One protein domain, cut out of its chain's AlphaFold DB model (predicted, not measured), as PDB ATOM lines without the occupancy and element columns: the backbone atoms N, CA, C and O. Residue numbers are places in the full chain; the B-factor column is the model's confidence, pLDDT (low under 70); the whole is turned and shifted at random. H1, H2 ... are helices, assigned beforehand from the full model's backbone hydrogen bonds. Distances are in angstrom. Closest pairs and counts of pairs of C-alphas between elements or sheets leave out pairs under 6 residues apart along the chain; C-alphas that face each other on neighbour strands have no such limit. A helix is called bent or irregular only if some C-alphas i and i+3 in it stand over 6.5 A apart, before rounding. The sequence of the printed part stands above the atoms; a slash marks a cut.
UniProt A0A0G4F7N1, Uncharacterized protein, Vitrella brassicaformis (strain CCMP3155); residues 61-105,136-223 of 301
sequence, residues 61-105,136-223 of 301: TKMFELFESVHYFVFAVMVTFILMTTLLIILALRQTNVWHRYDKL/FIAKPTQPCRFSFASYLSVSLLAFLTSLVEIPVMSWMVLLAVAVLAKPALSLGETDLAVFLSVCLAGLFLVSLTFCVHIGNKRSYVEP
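Overview. This is residues 61 to 105 and 136 to 223 of the 301 residues of an uncharacterized protein of Vitrella brassicaformis (strain CCMP3155) (UniProt A0A0G4F7N1). One very long helix, H1, makes the backbone of a rod, with H2 beside its later part and H4 beside its earlier and middle part. H2 and H3 together run back along the rod, and H4 then returns the same way as H1; residues 136 to 146 stick out at one end. The printed part has 133 residues with four named helices, H1 to H4 along the chain, and no named strand; the class is all helix. It is only just loose, close to extended, with a radius of gyration of the C-alphas of 20.7 A and spans of 69 by 26 by 24 A.

Arrangement. H1, residues 62 to 103, touches H2, residues 148 to 164, with its residues 85 to 103 alone. Their closest C-alphas, of Trp 99 and Ala 149, are 5.2 A apart, at a shallow tilt of 8 degrees, opposite ways. With residues 69 to 88 alone H1 touches H4, residues 189 to 220; the closest C-alphas, of Val 77 and Leu 200, are 7.2 A apart, at a shallow tilt of 15 degrees, the same way. H3, residues 168 to 185, is near H1, and close but not clearly touching H4: the closest C-alphas, of Lys 182 and Leu 192, are 6.8 A apart. H2 is apart from H3 and H4. Each O i to N i+4 pair is within hydrogen-bond range in H1 and H2, against 12 of 14 in H3 and 26 of 28 in H4.

Along the chain. H1 is 61.0 A long, from C-alpha 62 at (-76.649, -5.632, -64.063). H2 measures 24.3 A, H3 25.8 A and H4 44.9 A, ending at C-alpha 220, (-37.829, -27.361, -39.094). H4 has a kink of 40 degrees near residue 214 and is irregular, with C-alphas 216 and 219 7.6 A apart.

Size, cuts and confidence. The C-alphas farthest apart, of Thr 61 and Cys 144, are 69.6 A apart. Residues 106 to 135 are not printed; C-alphas 105 and 136 are 29.0 A apart across the cut. The links H2 to H3 and H3 to H4 are tight. Residues 136 to 139 and 215 to 223 have pLDDT under 70.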
ATOM      1  N   THR A  61     -76.713  -1.160 -66.025       80.38
ATOM      2  CA  THR A  61     -76.899  -2.571 -66.384       80.38
ATOM      3  C   THR A  61     -76.459  -3.461 -65.226       80.38
ATOM      4  O   THR A  61     -75.519  -3.135 -64.502       80.38
ATOM      5  N   LYS A  62     -77.074  -4.641 -65.074       79.12
ATOM      6  CA  LYS A  62     -76.649  -5.632 -64.063       79.12
ATOM      7  C   LYS A  62     -75.188  -6.065 -64.230       79.12
ATOM      8  O   LYS A  62     -74.511  -6.393 -63.259       79.12
ATOM      9  N   MET A  63     -74.692  -6.078 -65.469       77.81
ATOM     10  CA  MET A  63     -73.279  -6.333 -65.746       77.81
ATOM     11  C   MET A  63     -72.400  -5.210 -65.202       77.81
ATOM     12  O   MET A  63     -71.396  -5.508 -64.568       77.81
ATOM     13  N   PHE A  64     -72.775  -3.940 -65.375       81.25
ATOM     14  CA  PHE A  64     -72.017  -2.823 -64.809       81.25
ATOM     15  C   PHE A  64     -71.848  -2.957 -63.288       81.25
ATOM     16  O   PHE A  64     -70.727  -2.881 -62.793       81.25
ATOM     17  N   GLU A  65     -72.927  -3.261 -62.569       79.44
ATOM     18  CA  GLU A  65     -72.898  -3.474 -61.116       79.44
ATOM     19  C   GLU A  65     -72.021  -4.672 -60.703       79.44
ATOM     20  O   GLU A  65     -71.250  -4.604 -59.739       79.44
ATOM     21  N   LEU A  66     -72.061  -5.768 -61.474       80.44
ATOM     22  CA  LEU A  66     -71.153  -6.902 -61.281       80.44
ATOM     23  C   LEU A  66     -69.688  -6.483 -61.470       80.44
ATOM     24  O   LEU A  66     -68.835  -6.864 -60.670       80.44
ATOM     25  N   PHE A  67     -69.388  -5.711 -62.513       81.25
ATOM     26  CA  PHE A  67     -68.034  -5.237 -62.792       81.25
ATOM     27  C   PHE A  67     -67.528  -4.274 -61.721       81.25
ATOM     28  O   PHE A  67     -66.371  -4.378 -61.319       81.25
ATOM     29  N   GLU A  68     -68.383  -3.382 -61.225       81.00
ATOM     30  CA  GLU A  68     -68.067  -2.506 -60.101       81.00
ATOM     31  C   GLU A  68     -67.742  -3.328 -58.838       81.00
ATOM     32  O   GLU A  68     -66.708  -3.115 -58.201       81.00
ATOM     33  N   SER A  69     -68.542  -4.357 -58.545       80.75
ATOM     34  CA  SER A  69     -68.293  -5.280 -57.427       80.75
ATOM     35  C   SER A  69     -66.958  -6.026 -57.565       80.75
ATOM     36  O   SER A  69     -66.185  -6.114 -56.608       80.75
ATOM     37  N   VAL A  70     -66.647  -6.537 -58.764       80.75
ATOM     38  CA  VAL A  70     -65.356  -7.188 -59.056       80.75
ATOM     39  C   VAL A  70     -64.205  -6.195 -58.903       80.75
ATOM     40  O   VAL A  70     -63.161  -6.555 -58.360       80.75
ATOM     41  N   HIS A  71     -64.382  -4.943 -59.324       82.19
ATOM     42  CA  HIS A  71     -63.365  -3.908 -59.175       82.19
ATOM     43  C   HIS A  71     -63.065  -3.620 -57.699       82.19
ATOM     44  O   HIS A  71     -61.897  -3.640 -57.303       82.19
ATOM     45  N   TYR A  72     -64.091  -3.414 -56.865       81.94
ATOM     46  CA  TYR A  72     -63.901  -3.235 -55.421       81.94
ATOM     47  C   TYR A  72     -63.225  -4.446 -54.779       81.94
ATOM     48  O   TYR A  72     -62.357  -4.282 -53.920       81.94
ATOM     49  N   PHE A  73     -63.564  -5.659 -55.224       80.81
ATOM     50  CA  PHE A  73     -62.906  -6.872 -54.755       80.81
ATOM     51  C   PHE A  73     -61.416  -6.899 -55.116       80.81
ATOM     52  O   PHE A  73     -60.583  -7.112 -54.238       80.81
ATOM     53  N   VAL A  74     -61.055  -6.624 -56.374       82.62
ATOM     54  CA  VAL A  74     -59.647  -6.548 -56.807       82.62
ATOM     55  C   VAL A  74     -58.896  -5.470 -56.022       82.62
ATOM     56  O   VAL A  74     -57.785  -5.717 -55.555       82.62
ATOM     57  N   PHE A  75     -59.509  -4.306 -55.802       83.19
ATOM     58  CA  PHE A  75     -58.925  -3.247 -54.983       83.19
ATOM     59  C   PHE A  75     -58.682  -3.702 -53.536       83.19
ATOM     60  O   PHE A  75     -57.587  -3.511 -53.002       83.19
ATOM     61  N   ALA A  76     -59.658  -4.365 -52.910       83.44
ATOM     62  CA  ALA A  76     -59.507  -4.915 -51.567       83.44
ATOM     63  C   ALA A  76     -58.375  -5.955 -51.503       83.44
ATOM     64  O   ALA A  76     -57.531  -5.888 -50.610       83.44
ATOM     65  N   VAL A  77     -58.292  -6.855 -52.490       82.38
ATOM     66  CA  VAL A  77     -57.187  -7.817 -52.633       82.38
ATOM     67  C   VAL A  77     -55.838  -7.102 -52.716       82.38
ATOM     68  O   VAL A  77     -54.906  -7.491 -52.011       82.38
ATOM     69  N   MET A  78     -55.722  -6.039 -53.520       86.38
ATOM     70  CA  MET A  78     -54.489  -5.251 -53.630       86.38
ATOM     71  C   MET A  78     -54.091  -4.625 -52.289       86.38
ATOM     72  O   MET A  78     -52.931  -4.730 -51.887       86.38
ATOM     73  N   VAL A  79     -55.035  -4.013 -51.568       85.62
ATOM     74  CA  VAL A  79     -54.773  -3.412 -50.249       85.62
ATOM     75  C   VAL A  79     -54.309  -4.473 -49.251       85.62
ATOM     76  O   VAL A  79     -53.283  -4.298 -48.591       85.62
ATOM     77  N   THR A  80     -55.008  -5.606 -49.174       83.75
ATOM     78  CA  THR A  80     -54.634  -6.723 -48.301       83.75
ATOM     79  C   THR A  80     -53.256  -7.280 -48.654       83.75
ATOM     80  O   THR A  80     -52.449  -7.532 -47.757       83.75
ATOM     81  N   PHE A  81     -52.939  -7.414 -49.942       83.81
ATOM     82  CA  PHE A  81     -51.629  -7.859 -50.415       83.81
ATOM     83  C   PHE A  81     -50.501  -6.895 -50.020       83.81
ATOM     84  O   PHE A  81     -49.451  -7.338 -49.541       83.81
ATOM     85  N   ILE A  82     -50.716  -5.580 -50.146       86.69
ATOM     86  CA  ILE A  82     -49.754  -4.556 -49.708       86.69
ATOM     87  C   ILE A  82     -49.520  -4.651 -48.199       86.69
ATOM     88  O   ILE A  82     -48.367  -4.667 -47.754       86.69
ATOM     89  N   LEU A  83     -50.592  -4.739 -47.405       86.69
ATOM     90  CA  LEU A  83     -50.497  -4.857 -45.949       86.69
ATOM     91  C   LEU A  83     -49.729  -6.120 -45.543       86.69
ATOM     92  O   LEU A  83     -48.831  -6.051 -44.704       86.69
ATOM     93  N   MET A  84     -50.016  -7.252 -46.189       85.75
ATOM     94  CA  MET A  84     -49.329  -8.516 -45.926       85.75
ATOM     95  C   MET A  84     -47.856  -8.481 -46.298       85.75
ATOM     96  O   MET A  84     -47.009  -8.879 -45.500       85.75
ATOM     97  N   THR A  85     -47.532  -7.952 -47.474       86.00
ATOM     98  CA  THR A  85     -46.142  -7.807 -47.912       86.00
ATOM     99  C   THR A  85     -45.369  -6.892 -46.966       86.00
ATOM    100  O   THR A  85     -44.245  -7.207 -46.576       86.00
ATOM    101  N   THR A  86     -45.983  -5.790 -46.531       86.88
ATOM    102  CA  THR A  86     -45.383  -4.858 -45.567       86.88
ATOM    103  C   THR A  86     -45.124  -5.546 -44.228       86.88
ATOM    104  O   THR A  86     -44.020  -5.452 -43.689       86.88
ATOM    105  N   LEU A  87     -46.101  -6.297 -43.711       87.06
ATOM    106  CA  LEU A  87     -45.947  -7.063 -42.478       87.06
ATOM    107  C   LEU A  87     -44.822  -8.103 -42.596       87.06
ATOM    108  O   LEU A  87     -43.977  -8.193 -41.705       87.06
ATOM    109  N   LEU A  88     -44.766  -8.842 -43.707       85.94
ATOM    110  CA  LEU A  88     -43.705  -9.808 -43.996       85.94
ATOM    111  C   LEU A  88     -42.321  -9.155 -44.014       85.94
ATOM    112  O   LEU A  88     -41.396  -9.683 -43.395       85.94
ATOM    113  N   ILE A  89     -42.178  -7.991 -44.659       87.69
ATOM    114  CA  ILE A  89     -40.927  -7.217 -44.664       87.69
ATOM    115  C   ILE A  89     -40.538  -6.835 -43.234       87.69
ATOM    116  O   ILE A  89     -39.397  -7.056 -42.832       87.69
ATOM    117  N   ILE A  90     -41.475  -6.308 -42.440       89.19
ATOM    118  CA  ILE A  90     -41.208  -5.915 -41.049       89.19
ATOM    119  C   ILE A  90     -40.732  -7.122 -40.232       89.19
ATOM    120  O   ILE A  90     -39.726  -7.028 -39.525       89.19
ATOM    121  N   LEU A  91     -41.407  -8.269 -40.339       87.94
ATOM    122  CA  LEU A  91     -41.014  -9.495 -39.642       87.94
ATOM    123  C   LEU A  91     -39.630  -9.990 -40.091       87.94
ATOM    124  O   LEU A  91     -38.817 -10.383 -39.250       87.94
ATOM    125  N   ALA A  92     -39.327  -9.913 -41.387       87.12
ATOM    126  CA  ALA A  92     -38.031 -10.292 -41.942       87.12
ATOM    127  C   ALA A  92     -36.894  -9.390 -41.451       87.12
ATOM    128  O   ALA A  92     -35.830  -9.883 -41.065       87.12
ATOM    129  N   LEU A  93     -37.125  -8.076 -41.407       90.25
ATOM    130  CA  LEU A  93     -36.168  -7.096 -40.892       90.25
ATOM    131  C   LEU A  93     -35.931  -7.296 -39.396       90.25
ATOM    132  O   LEU A  93     -34.783  -7.356 -38.952       90.25
ATOM    133  N   ARG A  94     -37.006  -7.465 -38.612       92.12
ATOM    134  CA  ARG A  94     -36.895  -7.765 -37.177       92.12
ATOM    135  C   ARG A  94     -36.087  -9.034 -36.956       92.12
ATOM    136  O   ARG A  94     -35.216  -9.035 -36.086       92.12
ATOM    137  N   GLN A  95     -36.310 -10.067 -37.766       90.81
ATOM    138  CA  GLN A  95     -35.514 -11.276 -37.660       90.81
ATOM    139  C   GLN A  95     -34.050 -11.057 -38.018       90.81
ATOM    140  O   GLN A  95     -33.172 -11.492 -37.277       90.81
ATOM    141  N   THR A  96     -33.781 -10.411 -39.145       90.75
ATOM    142  CA  THR A  96     -32.416 -10.180 -39.624       90.75
ATOM    143  C   THR A  96     -31.604  -9.427 -38.570       90.75
ATOM    144  O   THR A  96     -30.476  -9.804 -38.258       90.75
ATOM    145  N   ASN A  97     -32.228  -8.458 -37.895       95.06
ATOM    146  CA  ASN A  97     -31.634  -7.745 -36.765       95.06
ATOM    147  C   ASN A  97     -31.384  -8.633 -35.534       95.06
ATOM    148  O   ASN A  97     -30.465  -8.373 -34.759       95.06
ATOM    149  N   VAL A  98     -32.205  -9.659 -35.294       93.81
ATOM    150  CA  VAL A  98     -31.959 -10.655 -34.237       93.81
ATOM    151  C   VAL A  98     -30.773 -11.545 -34.609       93.81
ATOM    152  O   VAL A  98     -29.862 -11.694 -33.800       93.81
ATOM    153  N   TRP A  99     -30.723 -12.058 -35.840       94.88
ATOM    154  CA  TRP A  99     -29.603 -12.874 -36.313       94.88
ATOM    155  C   TRP A  99     -28.276 -12.117 -36.285       94.88
ATOM    156  O   TRP A  99     -27.299 -12.647 -35.772       94.88
ATOM    157  N   HIS A 100     -28.242 -10.857 -36.727       95.44
ATOM    158  CA  HIS A 100     -27.033 -10.032 -36.629       95.44
ATOM    159  C   HIS A 100     -26.592  -9.765 -35.189       95.44
ATOM    160  O   HIS A 100     -25.401  -9.602 -34.940       95.44
ATOM    161  N   ARG A 101     -27.524  -9.709 -34.230       95.75
ATOM    162  CA  ARG A 101     -27.170  -9.618 -32.807       95.75
ATOM    163  C   ARG A 101     -26.562 -10.922 -32.304       95.75
ATOM    164  O   ARG A 101     -25.568 -10.865 -31.592       95.75
ATOM    165  N   TYR A 102     -27.113 -12.070 -32.696       95.12
ATOM    166  CA  TYR A 102     -26.566 -13.374 -32.316       95.12
ATOM    167  C   TYR A 102     -25.202 -13.654 -32.950       95.12
ATOM    168  O   TYR A 102     -24.345 -14.222 -32.281       95.12
ATOM    169  N   ASP A 103     -24.964 -13.197 -34.181       94.50
ATOM    170  CA  ASP A 103     -23.681 -13.364 -34.885       94.50
ATOM    171  C   ASP A 103     -22.528 -12.590 -34.216       94.50
ATOM    172  O   ASP A 103     -21.371 -12.968 -34.363       94.50
ATOM    173  N   LYS A 104     -22.843 -11.532 -33.450       94.62
ATOM    174  CA  LYS A 104     -21.871 -10.741 -32.672       94.62
ATOM    175  C   LYS A 104     -21.511 -11.352 -31.314       94.62
ATOM    176  O   LYS A 104     -20.556 -10.890 -30.701       94.62
ATOM    177  N   LEU A 105     -22.280 -12.325 -30.817       94.50
ATOM    178  CA  LEU A 105     -21.991 -12.974 -29.534       94.50
ATOM    179  C   LEU A 105     -20.791 -13.902 -29.689       94.50
ATOM    180  O   LEU A 105     -20.734 -14.678 -30.632       94.50
ATOM    181  N   PHE A 136     -21.510 -31.407 -51.630       65.06
ATOM    182  CA  PHE A 136     -22.473 -30.694 -52.473       65.06
ATOM    183  C   PHE A 136     -22.828 -29.289 -51.970       65.06
ATOM    184  O   PHE A 136     -23.481 -28.533 -52.688       65.06
ATOM    185  N   ILE A 137     -22.431 -28.927 -50.747       64.38
ATOM    186  CA  ILE A 137     -22.640 -27.580 -50.219       64.38
ATOM    187  C   ILE A 137     -21.364 -26.787 -50.478       64.38
ATOM    188  O   ILE A 137     -20.311 -27.087 -49.919       64.38
ATOM    189  N   ALA A 138     -21.459 -25.767 -51.331       62.44
ATOM    190  CA  ALA A 138     -20.343 -24.873 -51.608       62.44
ATOM    191  C   ALA A 138     -19.848 -24.236 -50.299       62.44
ATOM    192  O   ALA A 138     -20.536 -23.406 -49.697       62.44
ATOM    193  N   LYS A 139     -18.657 -24.642 -49.843       69.19
ATOM    194  CA  LYS A 139     -18.016 -24.049 -48.667       69.19
ATOM    195  C   LYS A 139     -17.513 -22.643 -49.038       69.19
ATOM    196  O   LYS A 139     -16.968 -22.458 -50.129       69.19
ATOM    197  N   PRO A 140     -17.692 -21.633 -48.171       73.50
ATOM    198  CA  PRO A 140     -17.196 -20.292 -48.447       73.50
ATOM    199  C   PRO A 140     -15.667 -20.307 -48.556       73.50
ATOM    200  O   PRO A 140     -14.980 -20.821 -47.678       73.50
ATOM    201  N   THR A 141     -15.131 -19.688 -49.609       75.31
ATOM    202  CA  THR A 141     -13.687 -19.642 -49.907       75.31
ATOM    203  C   THR A 141     -12.872 -18.894 -48.847       75.31
ATOM    204  O   THR A 141     -11.662 -19.070 -48.762       75.31
ATOM    205  N   GLN A 142     -13.518 -18.042 -48.040       79.50
ATOM    206  CA  GLN A 142     -12.893 -17.259 -46.969       79.50
ATOM    207  C   GLN A 142     -13.749 -17.319 -45.689       79.50
ATOM    208  O   GLN A 142     -14.652 -16.494 -45.519       79.50
ATOM    209  N   PRO A 143     -13.471 -18.257 -44.764       75.38
ATOM    210  CA  PRO A 143     -14.269 -18.455 -43.551       75.38
ATOM    211  C   PRO A 143     -14.326 -17.206 -42.664       75.38
ATOM    212  O   PRO A 143     -15.376 -16.870 -42.126       75.38
ATOM    213  N   CYS A 144     -13.213 -16.472 -42.563       76.69
ATOM    214  CA  CYS A 144     -13.074 -15.316 -41.674       76.69
ATOM    215  C   CYS A 144     -13.905 -14.094 -42.097       76.69
ATOM    216  O   CYS A 144     -14.119 -13.197 -41.287       76.69
ATOM    217  N   ARG A 145     -14.364 -14.030 -43.354       80.00
ATOM    218  CA  ARG A 145     -15.193 -12.921 -43.867       80.00
ATOM    219  C   ARG A 145     -16.667 -13.286 -44.015       80.00
ATOM    220  O   ARG A 145     -17.476 -12.437 -44.387       80.00
ATOM    221  N   PHE A 146     -17.028 -14.536 -43.748       84.44
ATOM    222  CA  PHE A 146     -18.386 -15.013 -43.932       84.44
ATOM    223  C   PHE A 146     -19.261 -14.665 -42.720       84.44
ATOM    224  O   PHE A 146     -19.074 -15.204 -41.631       84.44
ATOM    225  N   SER A 147     -20.253 -13.787 -42.910       88.94
ATOM    226  CA  SER A 147     -21.316 -13.577 -41.918       88.94
ATOM    227  C   SER A 147     -22.476 -14.529 -42.189       88.94
ATOM    228  O   SER A 147     -23.187 -14.414 -43.193       88.94
ATOM    229  N   PHE A 148     -22.703 -15.448 -41.252       89.69
ATOM    230  CA  PHE A 148     -23.812 -16.393 -41.334       89.69
ATOM    231  C   PHE A 148     -25.170 -15.680 -41.237       89.69
ATOM    232  O   PHE A 148     -26.121 -16.058 -41.919       89.69
ATOM    233  N   ALA A 149     -25.262 -14.595 -40.456       92.25
ATOM    234  CA  ALA A 149     -26.464 -13.761 -40.407       92.25
ATOM    235  C   ALA A 149     -26.802 -13.148 -41.772       92.25
ATOM    236  O   ALA A 149     -27.960 -13.204 -42.192       92.25
ATOM    237  N   SER A 150     -25.802 -12.625 -42.490       88.25
ATOM    238  CA  SER A 150     -26.003 -12.106 -43.846       88.25
ATOM    239  C   SER A 150     -26.496 -13.197 -44.796       88.25
ATOM    240  O   SER A 150     -27.474 -12.977 -45.507       88.25
ATOM    241  N   TYR A 151     -25.907 -14.395 -44.755       86.25
ATOM    242  CA  TYR A 151     -26.363 -15.531 -45.562       86.25
ATOM    243  C   TYR A 151     -27.836 -15.902 -45.299       86.25
ATOM    244  O   TYR A 151     -28.627 -16.028 -46.240       86.25
ATOM    245  N   LEU A 152     -28.236 -16.015 -44.026       88.62
ATOM    246  CA  LEU A 152     -29.629 -16.298 -43.665       88.62
ATOM    247  C   LEU A 152     -30.576 -15.175 -44.091       88.62
ATOM    248  O   LEU A 152     -31.693 -15.456 -44.516       88.62
ATOM    249  N   SER A 153     -30.143 -13.913 -44.013       87.00
ATOM    250  CA  SER A 153     -30.957 -12.774 -44.447       87.00
ATOM    251  C   SER A 153     -31.231 -12.798 -45.954       87.00
ATOM    252  O   SER A 153     -32.376 -12.618 -46.367       87.00
ATOM    253  N   VAL A 154     -30.216 -13.111 -46.770       81.94
ATOM    254  CA  VAL A 154     -30.352 -13.249 -48.228       81.94
ATOM    255  C   VAL A 154     -31.268 -14.424 -48.561       81.94
ATOM    256  O   VAL A 154     -32.182 -14.280 -49.371       81.94
ATOM    257  N   SER A 155     -31.080 -15.557 -47.882       82.56
ATOM    258  CA  SER A 155     -31.907 -16.754 -48.071       82.56
ATOM    259  C   SER A 155     -33.371 -16.504 -47.690       82.56
ATOM    260  O   SER A 155     -34.279 -16.859 -48.439       82.56
ATOM    261  N   LEU A 156     -33.615 -15.831 -46.559       84.50
ATOM    262  CA  LEU A 156     -34.956 -15.433 -46.128       84.50
ATOM    263  C   LEU A 156     -35.600 -14.479 -47.134       84.50
ATOM    264  O   LEU A 156     -36.771 -14.639 -47.464       84.50
ATOM    265  N   LEU A 157     -34.852 -13.496 -47.637       85.44
ATOM    266  CA  LEU A 157     -35.360 -12.535 -48.611       85.44
ATOM    267  C   LEU A 157     -35.706 -13.202 -49.945       85.44
ATOM    268  O   LEU A 157     -36.720 -12.849 -50.550       85.44
ATOM    269  N   ALA A 158     -34.889 -14.154 -50.400       80.69
ATOM    270  CA  ALA A 158     -35.159 -14.948 -51.594       80.69
ATOM    271  C   ALA A 158     -36.433 -15.785 -51.418       80.69
ATOM    272  O   ALA A 158     -37.330 -15.720 -52.255       80.69
ATOM    273  N   PHE A 159     -36.569 -16.470 -50.280       82.12
ATOM    274  CA  PHE A 159     -37.771 -17.230 -49.942       82.12
ATOM    275  C   PHE A 159     -39.025 -16.343 -49.879       82.12
ATOM    276  O   PHE A 159     -40.023 -16.633 -50.532       82.12
ATOM    277  N   LEU A 160     -38.974 -15.215 -49.167       83.62
ATOM    278  CA  LEU A 160     -40.096 -14.272 -49.101       83.62
ATOM    279  C   LEU A 160     -40.439 -13.687 -50.470       83.62
ATOM    280  O   LEU A 160     -41.607 -13.473 -50.765       83.62
ATOM    281  N   THR A 161     -39.437 -13.452 -51.315       84.19
ATOM    282  CA  THR A 161     -39.662 -13.014 -52.695       84.19
ATOM    283  C   THR A 161     -40.419 -14.084 -53.483       84.19
ATOM    284  O   THR A 161     -41.394 -13.745 -54.141       84.19
ATOM    285  N   SER A 162     -40.056 -15.363 -53.333       81.44
ATOM    286  CA  SER A 162     -40.772 -16.475 -53.979       81.44
ATOM    287  C   SER A 162     -42.197 -16.690 -53.456       81.44
ATOM    288  O   SER A 162     -43.040 -17.178 -54.194       81.44
ATOM    289  N   LEU A 163     -42.486 -16.313 -52.203       79.81
ATOM    290  CA  LEU A 163     -43.847 -16.358 -51.652       79.81
ATOM    291  C   LEU A 163     -44.735 -15.224 -52.178       79.81
ATOM    292  O   LEU A 163     -45.946 -15.390 -52.274       79.81
ATOM    293  N   VAL A 164     -44.140 -14.062 -52.451       84.75
ATOM    294  CA  VAL A 164     -44.851 -12.876 -52.951       84.75
ATOM    295  C   VAL A 164     -45.095 -12.970 -54.458       84.75
ATOM    296  O   VAL A 164     -46.089 -12.435 -54.936       84.75
ATOM    297  N   GLU A 165     -44.212 -13.640 -55.200       83.12
ATOM    298  CA  GLU A 165     -44.370 -13.873 -56.636       83.12
ATOM    299  C   GLU A 165     -45.472 -14.914 -56.878       83.12
ATOM    300  O   GLU A 165     -45.257 -16.125 -56.812       83.12
ATOM    301  N   ILE A 166     -46.688 -14.426 -57.122       75.25
ATOM    302  CA  ILE A 166     -47.844 -15.262 -57.438       75.25
ATOM    303  C   ILE A 166     -47.874 -15.457 -58.957       75.25
ATOM    304  O   ILE A 166     -47.953 -14.474 -59.695       75.25
ATOM    305  N   PRO A 167     -47.857 -16.701 -59.468       77.88
ATOM    306  CA  PRO A 167     -47.968 -16.938 -60.899       77.88
ATOM    307  C   PRO A 167     -49.233 -16.281 -61.466       77.88
ATOM    308  O   PRO A 167     -50.321 -16.442 -60.916       77.88
ATOM    309  N   VAL A 168     -49.123 -15.608 -62.615       76.56
ATOM    310  CA  VAL A 168     -50.268 -14.960 -63.296       76.56
ATOM    311  C   VAL A 168     -51.434 -15.934 -63.512       76.56
ATOM    312  O   VAL A 168     -52.597 -15.561 -63.392       76.56
ATOM    313  N   MET A 169     -51.135 -17.213 -63.746       77.88
ATOM    314  CA  MET A 169     -52.153 -18.257 -63.882       77.88
ATOM    315  C   MET A 169     -52.999 -18.428 -62.616       77.88
ATOM    316  O   MET A 169     -54.204 -18.642 -62.718       77.88
ATOM    317  N   SER A 170     -52.411 -18.282 -61.427       77.12
ATOM    318  CA  SER A 170     -53.145 -18.337 -60.160       77.12
ATOM    319  C   SER A 170     -54.139 -17.181 -60.039       77.12
ATOM    320  O   SER A 170     -55.258 -17.398 -59.579       77.12
ATOM    321  N   TRP A 171     -53.784 -15.986 -60.525       77.12
ATOM    322  CA  TRP A 171     -54.706 -14.849 -60.599       77.12
ATOM    323  C   TRP A 171     -55.868 -15.109 -61.557       77.12
ATOM    324  O   TRP A 171     -57.020 -14.861 -61.205       77.12
ATOM    325  N   MET A 172     -55.589 -15.668 -62.736       79.44
ATOM    326  CA  MET A 172     -56.633 -16.020 -63.704       79.44
ATOM    327  C   MET A 172     -57.592 -17.078 -63.153       79.44
ATOM    328  O   MET A 172     -58.804 -16.944 -63.306       79.44
ATOM    329  N   VAL A 173     -57.069 -18.100 -62.469       81.56
ATOM    330  CA  VAL A 173     -57.889 -19.127 -61.808       81.56
ATOM    331  C   VAL A 173     -58.726 -18.515 -60.685       81.56
ATOM    332  O   VAL A 173     -59.914 -18.808 -60.603       81.56
ATOM    333  N   LEU A 174     -58.154 -17.636 -59.857       78.75
ATOM    334  CA  LEU A 174     -58.889 -16.961 -58.783       78.75
ATOM    335  C   LEU A 174     -60.047 -16.120 -59.334       78.75
ATOM    336  O   LEU A 174     -61.159 -16.199 -58.817       78.75
ATOM    337  N   LEU A 175     -59.803 -15.353 -60.401       76.44
ATOM    338  CA  LEU A 175     -60.837 -14.567 -61.073       76.44
ATOM    339  C   LEU A 175     -61.914 -15.465 -61.687       76.44
ATOM    340  O   LEU A 175     -63.099 -15.199 -61.503       76.44
ATOM    341  N   ALA A 176     -61.526 -16.551 -62.359       81.88
ATOM    342  CA  ALA A 176     -62.477 -17.508 -62.917       81.88
ATOM    343  C   ALA A 176     -63.350 -18.139 -61.821       81.88
ATOM    344  O   ALA A 176     -64.569 -18.179 -61.960       81.88
ATOM    345  N   VAL A 177     -62.756 -18.564 -60.703       81.25
ATOM    346  CA  VAL A 177     -63.493 -19.106 -59.550       81.25
ATOM    347  C   VAL A 177     -64.429 -18.057 -58.957       81.25
ATOM    348  O   VAL A 177     -65.580 -18.378 -58.685       81.25
ATOM    349  N   ALA A 178     -63.989 -16.806 -58.801       75.69
ATOM    350  CA  ALA A 178     -64.832 -15.730 -58.280       75.69
ATOM    351  C   ALA A 178     -66.043 -15.448 -59.188       75.69
ATOM    352  O   ALA A 178     -67.164 -15.310 -58.700       75.69
ATOM    353  N   VAL A 179     -65.838 -15.426 -60.511       77.06
ATOM    354  CA  VAL A 179     -66.915 -15.240 -61.496       77.06
ATOM    355  C   VAL A 179     -67.877 -16.429 -61.499       77.06
ATOM    356  O   VAL A 179     -69.090 -16.230 -61.539       77.06
ATOM    357  N   LEU A 180     -67.364 -17.660 -61.415       82.38
ATOM    358  CA  LEU A 180     -68.170 -18.887 -61.416       82.38
ATOM    359  C   LEU A 180     -68.886 -19.146 -60.081       82.38
ATOM    360  O   LEU A 180     -69.932 -19.795 -60.069       82.38
ATOM    361  N   ALA A 181     -68.376 -18.621 -58.964       78.19
ATOM    362  CA  ALA A 181     -68.991 -18.780 -57.649       78.19
ATOM    363  C   ALA A 181     -70.362 -18.094 -57.559       78.19
ATOM    364  O   ALA A 181     -71.272 -18.637 -56.933       78.19
ATOM    365  N   LYS A 182     -70.543 -16.939 -58.218       76.81
ATOM    366  CA  LYS A 182     -71.815 -16.199 -58.207       76.81
ATOM    367  C   LYS A 182     -72.996 -17.038 -58.736       76.81
ATOM    368  O   LYS A 182     -73.955 -17.209 -57.984       76.81
ATOM    369  N   PRO A 183     -72.963 -17.594 -59.967       80.19
ATOM    370  CA  PRO A 183     -74.055 -18.429 -60.461       80.19
ATOM    371  C   PRO A 183     -74.152 -19.768 -59.721       80.19
ATOM    372  O   PRO A 183     -75.259 -20.245 -59.497       80.19
ATOM    373  N   ALA A 184     -73.026 -20.362 -59.308       83.31
ATOM    374  CA  ALA A 184     -73.029 -21.656 -58.626       83.31
ATOM    375  C   ALA A 184     -73.713 -21.611 -57.249       83.31
ATOM    376  O   ALA A 184     -74.331 -22.591 -56.839       83.31
ATOM    377  N   LEU A 185     -73.605 -20.484 -56.541       82.50
ATOM    378  CA  LEU A 185     -74.158 -20.311 -55.196       82.50
ATOM    379  C   LEU A 185     -75.485 -19.538 -55.181       82.50
ATOM    380  O   LEU A 185     -76.097 -19.417 -54.124       82.50
ATOM    381  N   SER A 186     -75.933 -19.022 -56.332       85.94
ATOM    382  CA  SER A 186     -77.152 -18.213 -56.468       85.94
ATOM    383  C   SER A 186     -77.230 -17.053 -55.456       85.94
ATOM    384  O   SER A 186     -78.311 -16.715 -54.972       85.94
ATOM    385  N   LEU A 187     -76.074 -16.464 -55.121       81.50
ATOM    386  CA  LEU A 187     -75.947 -15.419 -54.103       81.50
ATOM    387  C   LEU A 187     -76.610 -14.123 -54.575       81.50
ATOM    388  O   LEU A 187     -76.381 -13.681 -55.707       81.50
ATOM    389  N   GLY A 188     -77.377 -13.491 -53.683       82.81
ATOM    390  CA  GLY A 188     -77.796 -12.104 -53.865       82.81
ATOM    391  C   GLY A 188     -76.589 -11.162 -53.916       82.81
ATOM    392  O   GLY A 188     -75.470 -11.527 -53.549       82.81
ATOM    393  N   GLU A 189     -76.797  -9.926 -54.367       72.44
ATOM    394  CA  GLU A 189     -75.727  -8.922 -54.491       72.44
ATOM    395  C   GLU A 189     -75.028  -8.645 -53.153       72.44
ATOM    396  O   GLU A 189     -73.797  -8.646 -53.078       72.44
ATOM    397  N   THR A 190     -75.802  -8.518 -52.073       77.94
ATOM    398  CA  THR A 190     -75.276  -8.362 -50.710       77.94
ATOM    399  C   THR A 190     -74.523  -9.599 -50.231       77.94
ATOM    400  O   THR A 190     -73.482  -9.481 -49.583       77.94
ATOM    401  N   ASP A 191     -75.002 -10.789 -50.588       84.50
ATOM    402  CA  ASP A 191     -74.426 -12.049 -50.116       84.50
ATOM    403  C   ASP A 191     -73.088 -12.337 -50.796       84.50
ATOM    404  O   ASP A 191     -72.180 -12.887 -50.172       84.50
ATOM    405  N   LEU A 192     -72.922 -11.908 -52.052       76.94
ATOM    406  CA  LEU A 192     -71.663 -12.026 -52.779       76.94
ATOM    407  C   LEU A 192     -70.565 -11.166 -52.148       76.94
ATOM    408  O   LEU A 192     -69.455 -11.653 -51.942       76.94
ATOM    409  N   ALA A 193     -70.862  -9.907 -51.817       76.81
ATOM    410  CA  ALA A 193     -69.895  -9.019 -51.175       76.81
ATOM    411  C   ALA A 193     -69.465  -9.558 -49.801       76.81
ATOM    412  O   ALA A 193     -68.269  -9.612 -49.498       76.81
ATOM    413  N   VAL A 194     -70.425 -10.030 -48.998       82.38
ATOM    414  CA  VAL A 194     -70.143 -10.670 -47.705       82.38
ATOM    415  C   VAL A 194     -69.301 -11.930 -47.905       82.38
ATOM    416  O   VAL A 194     -68.258 -12.061 -47.266       82.38
ATOM    417  N   PHE A 195     -69.675 -12.814 -48.832       82.19
ATOM    418  CA  PHE A 195     -68.923 -14.031 -49.139       82.19
ATOM    419  C   PHE A 195     -67.474 -13.728 -49.540       82.19
ATOM    420  O   PHE A 195     -66.539 -14.273 -48.954       82.19
ATOM    421  N   LEU A 196     -67.275 -12.798 -50.475       80.50
ATOM    422  CA  LEU A 196     -65.950 -12.378 -50.924       80.50
ATOM    423  C   LEU A 196     -65.129 -11.770 -49.782       80.50
ATOM    424  O   LEU A 196     -63.944 -12.080 -49.658       80.50
ATOM    425  N   SER A 197     -65.746 -10.962 -48.914       80.31
ATOM    426  CA  SER A 197     -65.074 -10.392 -47.741       80.31
ATOM    427  C   SER A 197     -64.624 -11.470 -46.747       80.31
ATOM    428  O   SER A 197     -63.502 -11.412 -46.244       80.31
ATOM    429  N   VAL A 198     -65.446 -12.503 -46.526       83.88
ATOM    430  CA  VAL A 198     -65.118 -13.650 -45.668       83.88
ATOM    431  C   VAL A 198     -63.986 -14.471 -46.281       83.88
ATOM    432  O   VAL A 198     -63.051 -14.833 -45.570       83.88
ATOM    433  N   CYS A 199     -64.011 -14.718 -47.594       83.19
ATOM    434  CA  CYS A 199     -62.916 -15.390 -48.295       83.19
ATOM    435  C   CYS A 199     -61.605 -14.603 -48.186       83.19
ATOM    436  O   CYS A 199     -60.561 -15.190 -47.906       83.19
ATOM    437  N   LEU A 200     -61.657 -13.280 -48.360       83.38
ATOM    438  CA  LEU A 200     -60.493 -12.405 -48.252       83.38
ATOM    439  C   LEU A 200     -59.916 -12.407 -46.831       83.38
ATOM    440  O   LEU A 200     -58.709 -12.568 -46.647       83.38
ATOM    441  N   ALA A 201     -60.781 -12.275 -45.824       80.00
ATOM    442  CA  ALA A 201     -60.402 -12.339 -44.418       80.00
ATOM    443  C   ALA A 201     -59.822 -13.714 -44.060       80.00
ATOM    444  O   ALA A 201     -58.793 -13.796 -43.392       80.00
ATOM    445  N   GLY A 202     -60.431 -14.794 -44.555       80.62
ATOM    446  CA  GLY A 202     -59.934 -16.156 -44.397       80.62
ATOM    447  C   GLY A 202     -58.548 -16.333 -45.012       80.62
ATOM    448  O   GLY A 202     -57.639 -16.814 -44.342       80.62
ATOM    449  N   LEU A 203     -58.345 -15.871 -46.247       81.75
ATOM    450  CA  LEU A 203     -57.053 -15.935 -46.931       81.75
ATOM    451  C   LEU A 203     -55.983 -15.111 -46.205       81.75
ATOM    452  O   LEU A 203     -54.845 -15.562 -46.062       81.75
ATOM    453  N   PHE A 204     -56.352 -13.940 -45.682       80.19
ATOM    454  CA  PHE A 204     -55.480 -13.121 -44.845       80.19
ATOM    455  C   PHE A 204     -55.104 -13.834 -43.541       80.19
ATOM    456  O   PHE A 204     -53.924 -13.897 -43.204       80.19
ATOM    457  N   LEU A 205     -56.064 -14.438 -42.834       79.81
ATOM    458  CA  LEU A 205     -55.815 -15.189 -41.597       79.81
ATOM    459  C   LEU A 205     -54.978 -16.451 -41.835       79.81
ATOM    460  O   LEU A 205     -54.052 -16.722 -41.072       79.81
ATOM    461  N   VAL A 206     -55.248 -17.205 -42.901       79.25
ATOM    462  CA  VAL A 206     -54.440 -18.370 -43.299       79.25
ATOM    463  C   VAL A 206     -53.016 -17.929 -43.612       79.25
ATOM    464  O   VAL A 206     -52.056 -18.518 -43.125       79.25
ATOM    465  N   SER A 207     -52.860 -16.833 -44.347       79.06
ATOM    466  CA  SER A 207     -51.542 -16.294 -44.661       79.06
ATOM    467  C   SER A 207     -50.825 -15.788 -43.400       79.06
ATOM    468  O   SER A 207     -49.641 -16.062 -43.225       79.06
ATOM    469  N   LEU A 208     -51.521 -15.129 -42.465       78.12
ATOM    470  CA  LEU A 208     -50.952 -14.685 -41.187       78.12
ATOM    471  C   LEU A 208     -50.518 -15.862 -40.320       78.12
ATOM    472  O   LEU A 208     -49.407 -15.865 -39.791       78.12
ATOM    473  N   THR A 209     -51.379 -16.866 -40.177       81.62
ATOM    474  CA  THR A 209     -51.067 -18.071 -39.405       81.62
ATOM    475  C   THR A 209     -49.919 -18.832 -40.044       81.62
ATOM    476  O   THR A 209     -49.038 -19.262 -39.312       81.62
ATOM    477  N   PHE A 210     -49.836 -18.907 -41.374       80.31
ATOM    478  CA  PHE A 210     -48.685 -19.455 -42.090       80.31
ATOM    479  C   PHE A 210     -47.402 -18.659 -41.814       80.31
ATOM    480  O   PHE A 210     -46.371 -19.252 -41.505       80.31
ATOM    481  N   CYS A 211     -47.458 -17.324 -41.822       75.62
ATOM    482  CA  CYS A 211     -46.311 -16.472 -41.489       75.62
ATOM    483  C   CYS A 211     -45.836 -16.682 -40.045       75.62
ATOM    484  O   CYS A 211     -44.639 -16.833 -39.797       75.62
ATOM    485  N   VAL A 212     -46.768 -16.727 -39.090       79.06
ATOM    486  CA  VAL A 212     -46.478 -17.013 -37.676       79.06
ATOM    487  C   VAL A 212     -45.963 -18.437 -37.516       79.06
ATOM    488  O   VAL A 212     -45.017 -18.667 -36.770       79.06
ATOM    489  N   HIS A 213     -46.538 -19.395 -38.241       80.56
ATOM    490  CA  HIS A 213     -46.132 -20.788 -38.204       80.56
ATOM    491  C   HIS A 213     -44.715 -20.951 -38.735       80.56
ATOM    492  O   HIS A 213     -43.912 -21.564 -38.050       80.56
ATOM    493  N   ILE A 214     -44.358 -20.341 -39.867       72.94
ATOM    494  CA  ILE A 214     -42.975 -20.299 -40.364       72.94
ATOM    495  C   ILE A 214     -42.055 -19.608 -39.355       72.94
ATOM    496  O   ILE A 214     -40.946 -20.081 -39.102       72.94
ATOM    497  N   GLY A 215     -42.512 -18.514 -38.740       69.06
ATOM    498  CA  GLY A 215     -41.771 -17.814 -37.692       69.06
ATOM    499  C   GLY A 215     -41.468 -18.701 -36.479       69.06
ATOM    500  O   GLY A 215     -40.337 -18.702 -35.990       69.06
ATOM    501  N   ASN A 216     -42.451 -19.491 -36.042       69.25
ATOM    502  CA  ASN A 216     -42.375 -20.367 -34.871       69.25
ATOM    503  C   ASN A 216     -41.688 -21.705 -35.176       69.25
ATOM    504  O   ASN A 216     -40.946 -22.225 -34.350       69.25
ATOM    505  N   LYS A 217     -41.902 -22.258 -36.372       66.75
ATOM    506  CA  LYS A 217     -41.334 -23.522 -36.865       66.75
ATOM    507  C   LYS A 217     -40.002 -23.321 -37.577       66.75
ATOM    508  O   LYS A 217     -39.559 -24.213 -38.295       66.75
ATOM    509  N   ARG A 218     -39.313 -22.203 -37.324       57.38
ATOM    510  CA  ARG A 218     -37.910 -22.006 -37.722       57.38
ATOM    511  C   ARG A 218     -37.014 -23.207 -37.418       57.38
ATOM    512  O   ARG A 218     -36.075 -23.448 -38.164       57.38
ATOM    513  N   SER A 219     -37.367 -23.989 -36.403       48.59
ATOM    514  CA  SER A 219     -36.720 -25.242 -36.016       48.59
ATOM    515  C   SER A 219     -36.831 -26.394 -37.032       48.59
ATOM    516  O   SER A 219     -36.189 -27.412 -36.822       48.59
ATOM    517  N   TYR A 220     -37.645 -26.290 -38.093       44.91
ATOM    518  CA  TYR A 220     -37.829 -27.361 -39.094       44.91
ATOM    519  C   TYR A 220     -37.044 -27.151 -40.392       44.91
ATOM    520  O   TYR A 220     -36.802 -28.114 -41.113       44.91
ATOM    521  N   VAL A 221     -36.627 -25.917 -40.693       47.91
ATOM    522  CA  VAL A 221     -35.607 -25.681 -41.734       47.91
ATOM    523  C   VAL A 221     -34.211 -26.012 -41.188       47.91
ATOM    524  O   VAL A 221     -33.267 -26.205 -41.949       47.91
ATOM    525  N   GLU A 222     -34.085 -26.157 -39.870       45.91
ATOM    526  CA  GLU A 222     -32.914 -26.745 -39.240       45.91
ATOM    527  C   GLU A 222     -33.055 -28.280 -39.227       45.91
ATOM    528  O   GLU A 222     -33.957 -28.811 -38.575       45.91
ATOM    529  N   PRO A 223     -32.189 -29.042 -39.915       43.44
ATOM    530  CA  PRO A 223     -32.149 -30.484 -39.729       43.44
ATOM    531  C   PRO A 223     -31.741 -30.788 -38.276       43.44
ATOM    532  O   PRO A 223     -30.588 -30.612 -37.901       43.44
TER     533      PRO A 223